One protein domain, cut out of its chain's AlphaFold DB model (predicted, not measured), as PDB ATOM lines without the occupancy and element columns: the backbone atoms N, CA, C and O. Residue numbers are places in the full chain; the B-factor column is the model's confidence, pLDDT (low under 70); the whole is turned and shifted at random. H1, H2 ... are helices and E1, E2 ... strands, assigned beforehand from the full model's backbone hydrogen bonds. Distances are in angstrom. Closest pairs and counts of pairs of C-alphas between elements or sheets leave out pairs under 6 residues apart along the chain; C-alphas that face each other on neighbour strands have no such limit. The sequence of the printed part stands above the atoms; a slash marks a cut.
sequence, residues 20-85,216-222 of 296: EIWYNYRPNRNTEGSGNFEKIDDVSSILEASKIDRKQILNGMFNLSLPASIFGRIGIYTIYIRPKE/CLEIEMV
ATOM      1  N   GLU A  20     120.931 138.818 131.411       95.56
ATOM      2  CA  GLU A  20     120.195 138.575 130.182       95.56
ATOM      3  C   GLU A  20     120.740 139.467 129.076       95.56
ATOM      4  O   GLU A  20     121.013 140.651 129.295       95.56
ATOM      5  N   ILE A  21     120.863 138.904 127.876       96.62
ATOM      6  CA  ILE A  21     121.233 139.662 126.685       96.62
ATOM      7  C   ILE A  21     120.105 139.561 125.676       96.62
ATOM      8  O   ILE A  21     119.586 138.482 125.390       96.62
ATOM      9  N   TRP A  22     119.756 140.716 125.139       96.44
ATOM     10  CA  TRP A  22     118.797 140.886 124.070       96.44
ATOM     11  C   TRP A  22     119.493 141.558 122.900       96.44
ATOM     12  O   TRP A  22     120.356 142.412 123.103       96.44
ATOM     13  N   TYR A  23     119.121 141.217 121.674       95.31
ATOM     14  CA  TYR A  23     119.660 141.884 120.496       95.31
ATOM     15  C   TYR A  23     118.581 142.162 119.454       95.31
ATOM     16  O   TYR A  23     117.538 141.519 119.425       95.31
ATOM     17  N   ASN A  24     118.828 143.144 118.597       93.81
ATOM     18  CA  ASN A  24     117.989 143.446 117.447       93.81
ATOM     19  C   ASN A  24     118.881 143.816 116.262       93.81
ATOM     20  O   ASN A  24     119.802 144.617 116.415       93.81
ATOM     21  N   TYR A  25     118.598 143.249 115.094       93.81
ATOM     22  CA  TYR A  25     119.328 143.517 113.861       93.81
ATOM     23  C   TYR A  25     118.542 144.453 112.938       93.81
ATOM     24  O   TYR A  25     117.339 144.283 112.712       93.81
ATOM     25  N   ARG A  26     119.253 145.400 112.323       91.88
ATOM     26  CA  ARG A  26     118.744 146.265 111.255       91.88
ATOM     27  C   ARG A  26     119.744 146.312 110.104       91.88
ATOM     28  O   ARG A  26     120.929 146.511 110.353       91.88
ATOM     29  N   PRO A  27     119.313 146.196 108.838       91.19
ATOM     30  CA  PRO A  27     120.242 146.291 107.714       91.19
ATOM     31  C   PRO A  27     120.834 147.699 107.553       91.19
ATOM     32  O   PRO A  27     121.947 147.833 107.061       91.19
ATOM     33  N   ASN A  28     120.116 148.751 107.961       88.62
ATOM     34  CA  ASN A  28     120.622 150.124 108.010       88.62
ATOM     35  C   ASN A  28     119.829 150.978 109.024       88.62
ATOM     36  O   ASN A  28     118.858 150.514 109.623       88.62
ATOM     37  N   ARG A  29     120.229 152.247 109.206       86.06
ATOM     38  CA  ARG A  29     119.594 153.187 110.156       86.06
ATOM     39  C   ARG A  29     118.175 153.617 109.769       86.06
ATOM     40  O   ARG A  29     117.434 154.074 110.633       86.06
ATOM     41  N   ASN A  30     117.811 153.485 108.495       84.19
ATOM     42  CA  ASN A  30     116.548 153.983 107.944       84.19
ATOM     43  C   ASN A  30     115.469 152.899 107.870       84.19
ATOM     44  O   ASN A  30     114.292 153.206 107.709       84.19
ATOM     45  N   THR A  31     115.859 151.633 107.966       78.56
ATOM     46  CA  THR A  31     114.929 150.515 108.078       78.56
ATOM     47  C   THR A  31     114.505 150.347 109.524       78.56
ATOM     48  O   THR A  31     115.351 150.204 110.411       78.56
ATOM     49  N   GLU A  32     113.196 150.301 109.759       70.12
ATOM     50  CA  GLU A  32     112.682 149.716 110.992       70.12
ATOM     51  C   GLU A  32     113.221 148.278 111.092       70.12
ATOM     52  O   GLU A  32     113.279 147.555 110.094       70.12
ATOM     53  N   GLY A  33     113.733 147.899 112.269       62.94
ATOM     54  CA  GLY A  33     114.261 146.547 112.492       62.94
ATOM     55  C   GLY A  33     113.182 145.479 112.340       62.94
ATOM     56  O   GLY A  33     112.020 145.799 112.104       62.94
ATOM     57  N   SER A  34     113.521 144.210 112.569       61.38
ATOM     58  CA  SER A  34     112.568 143.079 112.543       61.38
ATOM     59  C   SER A  34     111.427 143.158 113.584       61.38
ATOM     60  O   SER A  34     110.688 142.195 113.775       61.38
ATOM     61  N   GLY A  35     111.242 144.304 114.244       67.19
ATOM     62  CA  GLY A  35     110.153 144.624 115.161       67.19
ATOM     63  C   GLY A  35     110.508 144.382 116.624       67.19
ATOM     64  O   GLY A  35     110.288 145.268 117.445       67.19
ATOM     65  N   ASN A  36     111.123 143.241 116.945       83.88
ATOM     66  CA  ASN A  36     111.333 142.808 118.329       83.88
ATOM     67  C   ASN A  36     112.797 142.482 118.631       83.88
ATOM     68  O   ASN A  36     113.543 142.037 117.766       83.88
ATOM     69  N   PHE A  37     113.188 142.696 119.888       91.81
ATOM     70  CA  PHE A  37     114.439 142.163 120.411       91.81
ATOM     71  C   PHE A  37     114.323 140.649 120.608       91.81
ATOM     72  O   PHE A  37     113.315 140.155 121.111       91.81
ATOM     73  N   GLU A  38     115.380 139.931 120.255       94.12
ATOM     74  CA  GLU A  38     115.528 138.497 120.463       94.12
ATOM     75  C   GLU A  38     116.408 138.244 121.688       94.12
ATOM     76  O   GLU A  38     117.425 138.917 121.884       94.12
ATOM     77  N   LYS A  39     116.010 137.288 122.534       95.00
ATOM     78  CA  LYS A  39     116.785 136.884 123.712       95.00
ATOM     79  C   LYS A  39     117.895 135.927 123.292       95.00
ATOM     80  O   LYS A  39     117.661 135.024 122.494       95.00
ATOM     81  N   ILE A  40     119.084 136.099 123.856       94.88
ATOM     82  CA  ILE A  40     120.186 135.146 123.712       94.88
ATOM     83  C   ILE A  40     120.113 134.142 124.862       94.88
ATOM     84  O   ILE A  40     120.256 134.527 126.024       94.88
ATOM     85  N   ASP A  41     119.914 132.866 124.534       91.31
ATOM     86  CA  ASP A  41     119.826 131.792 125.531       91.31
ATOM     87  C   ASP A  41     121.199 131.460 126.133       91.31
ATOM     88  O   ASP A  41     121.360 131.430 127.354       91.31
ATOM     89  N   ASP A  42     122.218 131.261 125.288       92.81
ATOM     90  CA  ASP A  42     123.593 131.029 125.739       92.81
ATOM     91  C   ASP A  42     124.364 132.346 125.871       92.81
ATOM     92  O   ASP A  42     125.179 132.728 125.026       92.81
ATOM     93  N   VAL A  43     124.108 133.044 126.973       93.56
ATOM     94  CA  VAL A  43     124.774 134.307 127.317       93.56
ATOM     95  C   VAL A  43     126.298 134.145 127.438       93.56
ATOM     96  O   VAL A  43     127.044 135.077 127.136       93.56
ATOM     97  N   SER A  44     126.781 132.956 127.816       92.06
ATOM     98  CA  SER A  44     128.216 132.694 127.997       92.06
ATOM     99  C   SER A  44     128.975 132.634 126.669       92.06
ATOM    100  O   SER A  44     130.181 132.868 126.649       92.06
ATOM    101  N   SER A  45     128.284 132.376 125.551       92.00
ATOM    102  CA  SER A  45     128.871 132.482 124.206       92.00
ATOM    103  C   SER A  45     129.192 133.925 123.793       92.00
ATOM    104  O   SER A  45     130.010 134.147 122.898       92.00
ATOM    105  N   ILE A  46     128.559 134.903 124.450       93.94
ATOM    106  CA  ILE A  46     128.674 136.335 124.148       93.94
ATOM    107  C   ILE A  46     129.557 137.047 125.160       93.94
ATOM    108  O   ILE A  46     130.344 137.908 124.783       93.94
ATOM    109  N   LEU A  47     129.420 136.719 126.443       93.38
ATOM    110  CA  LEU A  47     130.074 137.447 127.518       93.38
ATOM    111  C   LEU A  47     130.886 136.486 128.387       93.38
ATOM    112  O   LEU A  47     130.336 135.604 129.039       93.38
ATOM    113  N   GLU A  48     132.202 136.682 128.441       91.19
ATOM    114  CA  GLU A  48     133.091 135.916 129.325       91.19
ATOM    115  C   GLU A  48     133.802 136.856 130.298       91.19
ATOM    116  O   GLU A  48     134.269 137.926 129.913       91.19
ATOM    117  N   ALA A  49     133.919 136.466 131.568       88.50
ATOM    118  CA  ALA A  49     134.673 137.242 132.545       88.50
ATOM    119  C   ALA A  49     136.154 137.350 132.137       88.50
ATOM    120  O   ALA A  49     136.828 136.338 131.916       88.50
ATOM    121  N   SER A  50     136.673 138.577 132.069       88.38
ATOM    122  CA  SER A  50     138.064 138.814 131.692       88.38
ATOM    123  C   SER A  50     139.006 138.309 132.783       88.38
ATOM    124  O   SER A  50     138.726 138.391 133.981       88.38
ATOM    125  N   LYS A  51     140.157 137.781 132.371       87.25
ATOM    126  CA  LYS A  51     141.155 137.184 133.262       87.25
ATOM    127  C   LYS A  51     142.436 138.011 133.199       87.25
ATOM    128  O   LYS A  51     142.894 138.330 132.108       87.25
ATOM    129  N   ILE A  52     143.003 138.359 134.355       83.38
ATOM    130  CA  ILE A  52     144.302 139.060 134.436       83.38
ATOM    131  C   ILE A  52     145.442 138.077 134.115       83.38
ATOM    132  O   ILE A  52     146.410 138.418 133.447       83.38
ATOM    133  N   ASP A  53     145.287 136.836 134.577       81.31
ATOM    134  CA  ASP A  53     146.117 135.665 134.286       81.31
ATOM    135  C   ASP A  53     145.212 134.417 134.389       81.31
ATOM    136  O   ASP A  53     144.060 134.523 134.815       81.31
ATOM    137  N   ARG A  54     145.705 133.213 134.068       71.38
ATOM    138  CA  ARG A  54     144.958 131.935 134.049       71.38
ATOM    139  C   ARG A  54     144.232 131.555 135.354       71.38
ATOM    140  O   ARG A  54     143.582 130.515 135.391       71.38
ATOM    141  N   LYS A  55     144.347 132.344 136.426       72.75
ATOM    142  CA  LYS A  55     143.783 132.056 137.754       72.75
ATOM    143  C   LYS A  55     142.897 133.155 138.340       72.75
ATOM    144  O   LYS A  55     142.114 132.843 139.231       72.75
ATOM    145  N   GLN A  56     143.007 134.409 137.890       80.75
ATOM    146  CA  GLN A  56     142.311 135.530 138.531       80.75
ATOM    147  C   GLN A  56     141.374 136.245 137.561       80.75
ATOM    148  O   GLN A  56     141.808 136.785 136.542       80.75
ATOM    149  N   ILE A  57     140.093 136.266 137.927       84.06
ATOM    150  CA  ILE A  57     139.050 137.021 137.235       84.06
ATOM    151  C   ILE A  57     139.179 138.501 137.606       84.06
ATOM    152  O   ILE A  57     139.338 138.852 138.778       84.06
ATOM    153  N   LEU A  58     139.108 139.368 136.598       86.00
ATOM    154  CA  LEU A  58     139.001 140.808 136.765       86.00
ATOM    155  C   LEU A  58     137.524 141.171 136.944       86.00
ATOM    156  O   LEU A  58     136.779 141.289 135.975       86.00
ATOM    157  N   ASN A  59     137.096 141.327 138.196       82.50
ATOM    158  CA  ASN A  59     135.700 141.633 138.511       82.50
ATOM    159  C   ASN A  59     135.225 142.900 137.789       82.50
ATOM    160  O   ASN A  59     135.882 143.941 137.845       82.50
ATOM    161  N   GLY A  60     134.062 142.808 137.146       82.06
ATOM    162  CA  GLY A  60     133.462 143.907 136.391       82.06
ATOM    163  C   GLY A  60     133.964 144.073 134.962       82.06
ATOM    164  O   GLY A  60     133.370 144.859 134.232       82.06
ATOM    165  N   MET A  61     135.016 143.359 134.557       87.69
ATOM    166  CA  MET A  61     135.497 143.374 133.180       87.69
ATOM    167  C   MET A  61     135.092 142.089 132.467       87.69
ATOM    168  O   MET A  61     135.288 140.987 132.987       87.69
ATOM    169  N   PHE A  62     134.540 142.246 131.269       90.81
ATOM    170  CA  PHE A  62     134.065 141.140 130.453       90.81
ATOM    171  C   PHE A  62     134.542 141.300 129.016       90.81
ATOM    172  O   PHE A  62     134.558 142.402 128.469       90.81
ATOM    173  N   ASN A  63     134.898 140.178 128.404       91.19
ATOM    174  CA  ASN A  63     135.167 140.086 126.983       91.19
ATOM    175  C   ASN A  63     133.841 139.884 126.254       91.19
ATOM    176  O   ASN A  63     133.086 138.967 126.589       91.19
ATOM    177  N   LEU A  64     133.582 140.736 125.264       93.94
ATOM    178  CA  LEU A  64     132.435 140.618 124.375       93.94
ATOM    179  C   LEU A  64     132.846 139.855 123.111       93.94
ATOM    180  O   LEU A  64     133.709 140.304 122.359       93.94
ATOM    181  N   SER A  65     132.199 138.723 122.883       94.75
ATOM    182  CA  SER A  65     132.316 137.904 121.683       94.75
ATOM    183  C   SER A  65     131.096 138.123 120.795       94.75
ATOM    184  O   SER A  65     129.971 138.213 121.283       94.75
ATOM    185  N   LEU A  66     131.310 138.168 119.479       94.94
ATOM    186  CA  LEU A  66     130.250 138.323 118.478       94.94
ATOM    187  C   LEU A  66     130.215 137.090 117.559       94.94
ATOM    188  O   LEU A  66     130.786 137.120 116.468       94.94
ATOM    189  N   PRO A  67     129.593 135.969 117.980       95.12
ATOM    190  CA  PRO A  67     129.516 134.761 117.167       95.12
ATOM    191  C   PRO A  67     128.824 135.018 115.828       95.12
ATOM    192  O   PRO A  67     127.727 135.574 115.785       95.12
ATOM    193  N   ALA A  68     129.419 134.539 114.734       93.00
ATOM    194  CA  ALA A  68     128.879 134.720 113.384       93.00
ATOM    195  C   ALA A  68     127.490 134.078 113.182       93.00
ATOM    196  O   ALA A  68     126.746 134.505 112.303       93.00
ATOM    197  N   SER A  69     127.112 133.095 114.008       93.69
ATOM    198  CA  SER A  69     125.763 132.508 114.006       93.69
ATOM    199  C   SER A  69     124.665 133.518 114.356       93.69
ATOM    200  O   SER A  69     123.533 133.344 113.914       93.69
ATOM    201  N   ILE A  70     124.998 134.568 115.114       93.12
ATOM    202  CA  ILE A  70     124.083 135.643 115.527       93.12
ATOM    203  C   ILE A  70     124.439 136.948 114.795       93.12
ATOM    204  O   ILE A  70     123.580 137.603 114.201       93.12
ATOM    205  N   PHE A  71     125.729 137.299 114.773       94.94
ATOM    206  CA  PHE A  71     126.260 138.584 114.301       94.94
ATOM    207  C   PHE A  71     126.881 138.538 112.894       94.94
ATOM    208  O   PHE A  71     127.656 139.413 112.525       94.94
ATOM    209  N   GLY A  72     126.579 137.516 112.089       93.44
ATOM    210  CA  GLY A  72     127.225 137.310 110.784       93.44
ATOM    211  C   GLY A  72     126.730 138.199 109.638       93.44
ATOM    212  O   GLY A  72     127.270 138.119 108.537       93.44
ATOM    213  N   ARG A  73     125.689 139.015 109.840       93.25
ATOM    214  CA  ARG A  73     125.113 139.849 108.774       93.25
ATOM    215  C   ARG A  73     125.689 141.258 108.818       93.25
ATOM    216  O   ARG A  73     125.759 141.862 109.877       93.25
ATOM    217  N   ILE A  74     125.998 141.820 107.653       94.00
ATOM    218  CA  ILE A  74     126.333 143.246 107.530       94.00
ATOM    219  C   ILE A  74     125.106 144.078 107.915       94.00
ATOM    220  O   ILE A  74     123.981 143.774 107.502       94.00
ATOM    221  N   GLY A  75     125.321 145.112 108.718       93.00
ATOM    222  CA  GLY A  75     124.273 145.974 109.250       93.00
ATOM    223  C   GLY A  75     124.538 146.350 110.701       93.00
ATOM    224  O   GLY A  75     125.663 146.291 111.182       93.00
ATOM    225  N   ILE A  76     123.487 146.748 111.405       93.62
ATOM    226  CA  ILE A  76     123.561 147.313 112.748       93.62
ATOM    227  C   ILE A  76     122.875 146.367 113.725       93.62
ATOM    228  O   ILE A  76     121.711 146.008 113.546       93.62
ATOM    229  N   TYR A  77     123.590 146.004 114.780       94.62
ATOM    230  CA  TYR A  77     123.083 145.246 115.908       94.62
ATOM    231  C   TYR A  77     122.973 146.155 117.128       94.62
ATOM    232  O   TYR A  77     123.965 146.701 117.605       94.62
ATOM    233  N   THR A  78     121.764 146.293 117.661       94.44
ATOM    234  CA  THR A  78     121.546 146.875 118.986       94.44
ATOM    235  C   THR A  78     121.547 145.742 120.000       94.44
ATOM    236  O   THR A  78     120.693 144.864 119.925       94.44
ATOM    237  N   ILE A  79     122.487 145.753 120.938       95.69
ATOM    238  CA  ILE A  79     122.627 144.758 122.003       95.69
ATOM    239  C   ILE A  79     122.255 145.420 123.327       95.69
ATOM    240  O   ILE A  79     122.807 146.454 123.692       95.69
ATOM    241  N   TYR A  80     121.333 144.814 124.062       96.44
ATOM    242  CA  TYR A  80     120.910 145.255 125.381       96.44
ATOM    243  C   TYR A  80     121.251 144.186 126.415       96.44
ATOM    244  O   TYR A  80     120.683 143.095 126.422       96.44
ATOM    245  N   ILE A  81     122.206 144.507 127.280       96.06
ATOM    246  CA  ILE A  81     122.686 143.654 128.364       96.06
ATOM    247  C   ILE A  81     122.056 144.174 129.648       96.06
ATOM    248  O   ILE A  81     122.252 145.333 130.009       96.06
ATOM    249  N   ARG A  82     121.301 143.337 130.358       95.88
ATOM    250  CA  ARG A  82     120.600 143.745 131.581       95.88
ATOM    251  C   ARG A  82     120.698 142.684 132.675       95.88
ATOM    252  O   ARG A  82     120.920 141.512 132.360       95.88
ATOM    253  N   PRO A  83     120.515 143.059 133.951       95.81
ATOM    254  CA  PRO A  83     120.374 142.087 135.024       95.81
ATOM    255  C   PRO A  83     119.221 141.125 134.743       95.81
ATOM    256  O   PRO A  83     118.184 141.536 134.221       95.81
ATOM    257  N   LYS A  84     119.393 139.852 135.102       93.44
ATOM    258  CA  LYS A  84     118.340 138.848 134.966       93.44
ATOM    259  C   LYS A  84     117.098 139.248 135.758       93.44
ATOM    260  O   LYS A  84     117.188 139.575 136.946       93.44
ATOM    261  N   GLU A  85     115.964 139.191 135.071       94.38
ATOM    262  CA  GLU A  85     114.634 139.466 135.599       94.38
ATOM    263  C   GLU A  85     113.898 138.147 135.844       94.38
ATOM    264  O   GLU A  85     113.952 137.216 135.037       94.38
ATOM    265  N   CYS A 216     123.246 149.405 126.973       95.50
ATOM    266  CA  CYS A 216     122.886 149.305 125.563       95.50
ATOM    267  C   CYS A 216     124.112 149.619 124.704       95.50
ATOM    268  O   CYS A 216     124.746 150.657 124.885       95.50
ATOM    269  N   LEU A 217     124.420 148.733 123.763       94.94
ATOM    270  CA  LEU A 217     125.511 148.854 122.805       94.94
ATOM    271  C   LEU A 217     124.932 148.836 121.391       94.94
ATOM    272  O   LEU A 217     124.009 148.078 121.101       94.94
ATOM    273  N   GLU A 218     125.486 149.651 120.505       93.94
ATOM    274  CA  GLU A 218     125.212 149.578 119.073       93.94
ATOM    275  C   GLU A 218     126.504 149.179 118.368       93.94
ATOM    276  O   GLU A 218     127.542 149.812 118.569       93.94
ATOM    277  N   ILE A 219     126.443 148.111 117.579       94.25
ATOM    278  CA  ILE A 219     127.582 147.566 116.846       94.25
ATOM    279  C   ILE A 219     127.223 147.536 115.369       94.25
ATOM    280  O   ILE A 219     126.211 146.955 114.979       94.25
ATOM    281  N   GLU A 220     128.060 148.153 114.546       93.50
ATOM    282  CA  GLU A 220     127.929 148.120 113.095       93.50
ATOM    283  C   GLU A 220     128.888 147.076 112.518       93.50
ATOM    284  O   GLU A 220     130.108 147.197 112.620       93.50
ATOM    285  N   MET A 221     128.318 146.035 111.921       94.12
ATOM    286  CA  MET A 221     129.042 145.024 111.166       94.12
ATOM    287  C   MET A 221     129.198 145.523 109.733       94.12
ATOM    288  O   MET A 221     128.210 145.655 109.006       94.12
ATOM    289  N   VAL A 222     130.437 145.794 109.329       92.00
ATOM    290  CA  VAL A 222     130.786 146.350 108.015       92.00
ATOM    291  C   VAL A 222     131.537 145.334 107.157       92.00
ATOM    292  O   VAL A 222     132.225 144.459 107.674       92.00
TER     293      VAL A 222
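What this domain is: This is residues 20 to 85 and 216 to 222 of the 296 residues of an uncharacterized protein of Prevotella sp. CAG:1092 (UniProt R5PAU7). A strongly twisted slab of four antiparallel strands makes the body, and a two-stranded hairpin, E3 and E4, reaches away from it as an arm. The short helix H1 lies between arm and slab along the chain and only grazes the slab. The printed part has 73 residues, in the order E1 E2 E3 E4 H1 E5 E6; the sheet's order is E2 E1 E5 E6, and the class is mostly strand. It is only just loose, close to compact, with a radius of gyration of the C-alphas of 13.9 A and spans of 45 by 30 by 19 A.

Where its parts are: E1, residues 20 to 26, starts at C-alpha 20 (120.195, 138.575, 130.182) and measures 20.5 A. E2 is residues 38 to 40. E3, residues 47 to 53, measures 17.5 A, and E4, residues 56 to 64, 18.0 A, with a bend of 94 degrees at residue 60. H1 is residues 68 to 71. E5, residues 75 to 83, measures 26.4 A. E6, residues 216 to 221, measures 16.2 A and ends at C-alpha 221 (129.042, 145.024, 111.166).

How they stand to each other: Inner strands E1 and E5 are antiparallel at 163 degrees, with N 22 and O 80 2.9 A apart, within hydrogen-bond range. Edge strand E2 forms a hairpin with E1, N 38 to O 23 being 2.8 A. Edge strand E6 is antiparallel to E5, N 77 to O 219 being 2.8 A. H1 grazes this sheet with residues 70 to 71; the C-alphas of Phe 71 and Tyr 77, the closest of H1 and E5, are 7.6 A apart. H1 is too short for any O i to N i+4 pair, and its one O i to N i+3 pair is not within range. E3 and E4 form a hairpin, N 50 to O 61 being 2.9 A; both are apart from E1, E2, E5 and E6.

The domain as a whole: The C-alphas farthest apart, of Asn 30 and Lys 55, are 45.9 A apart. Residues 86 to 215 are not printed, and C-alphas 85 and 216 are 16.3 A apart across the cut. The link from E1 to E2 is long; its residues 33 to 35 have pLDDT under 70.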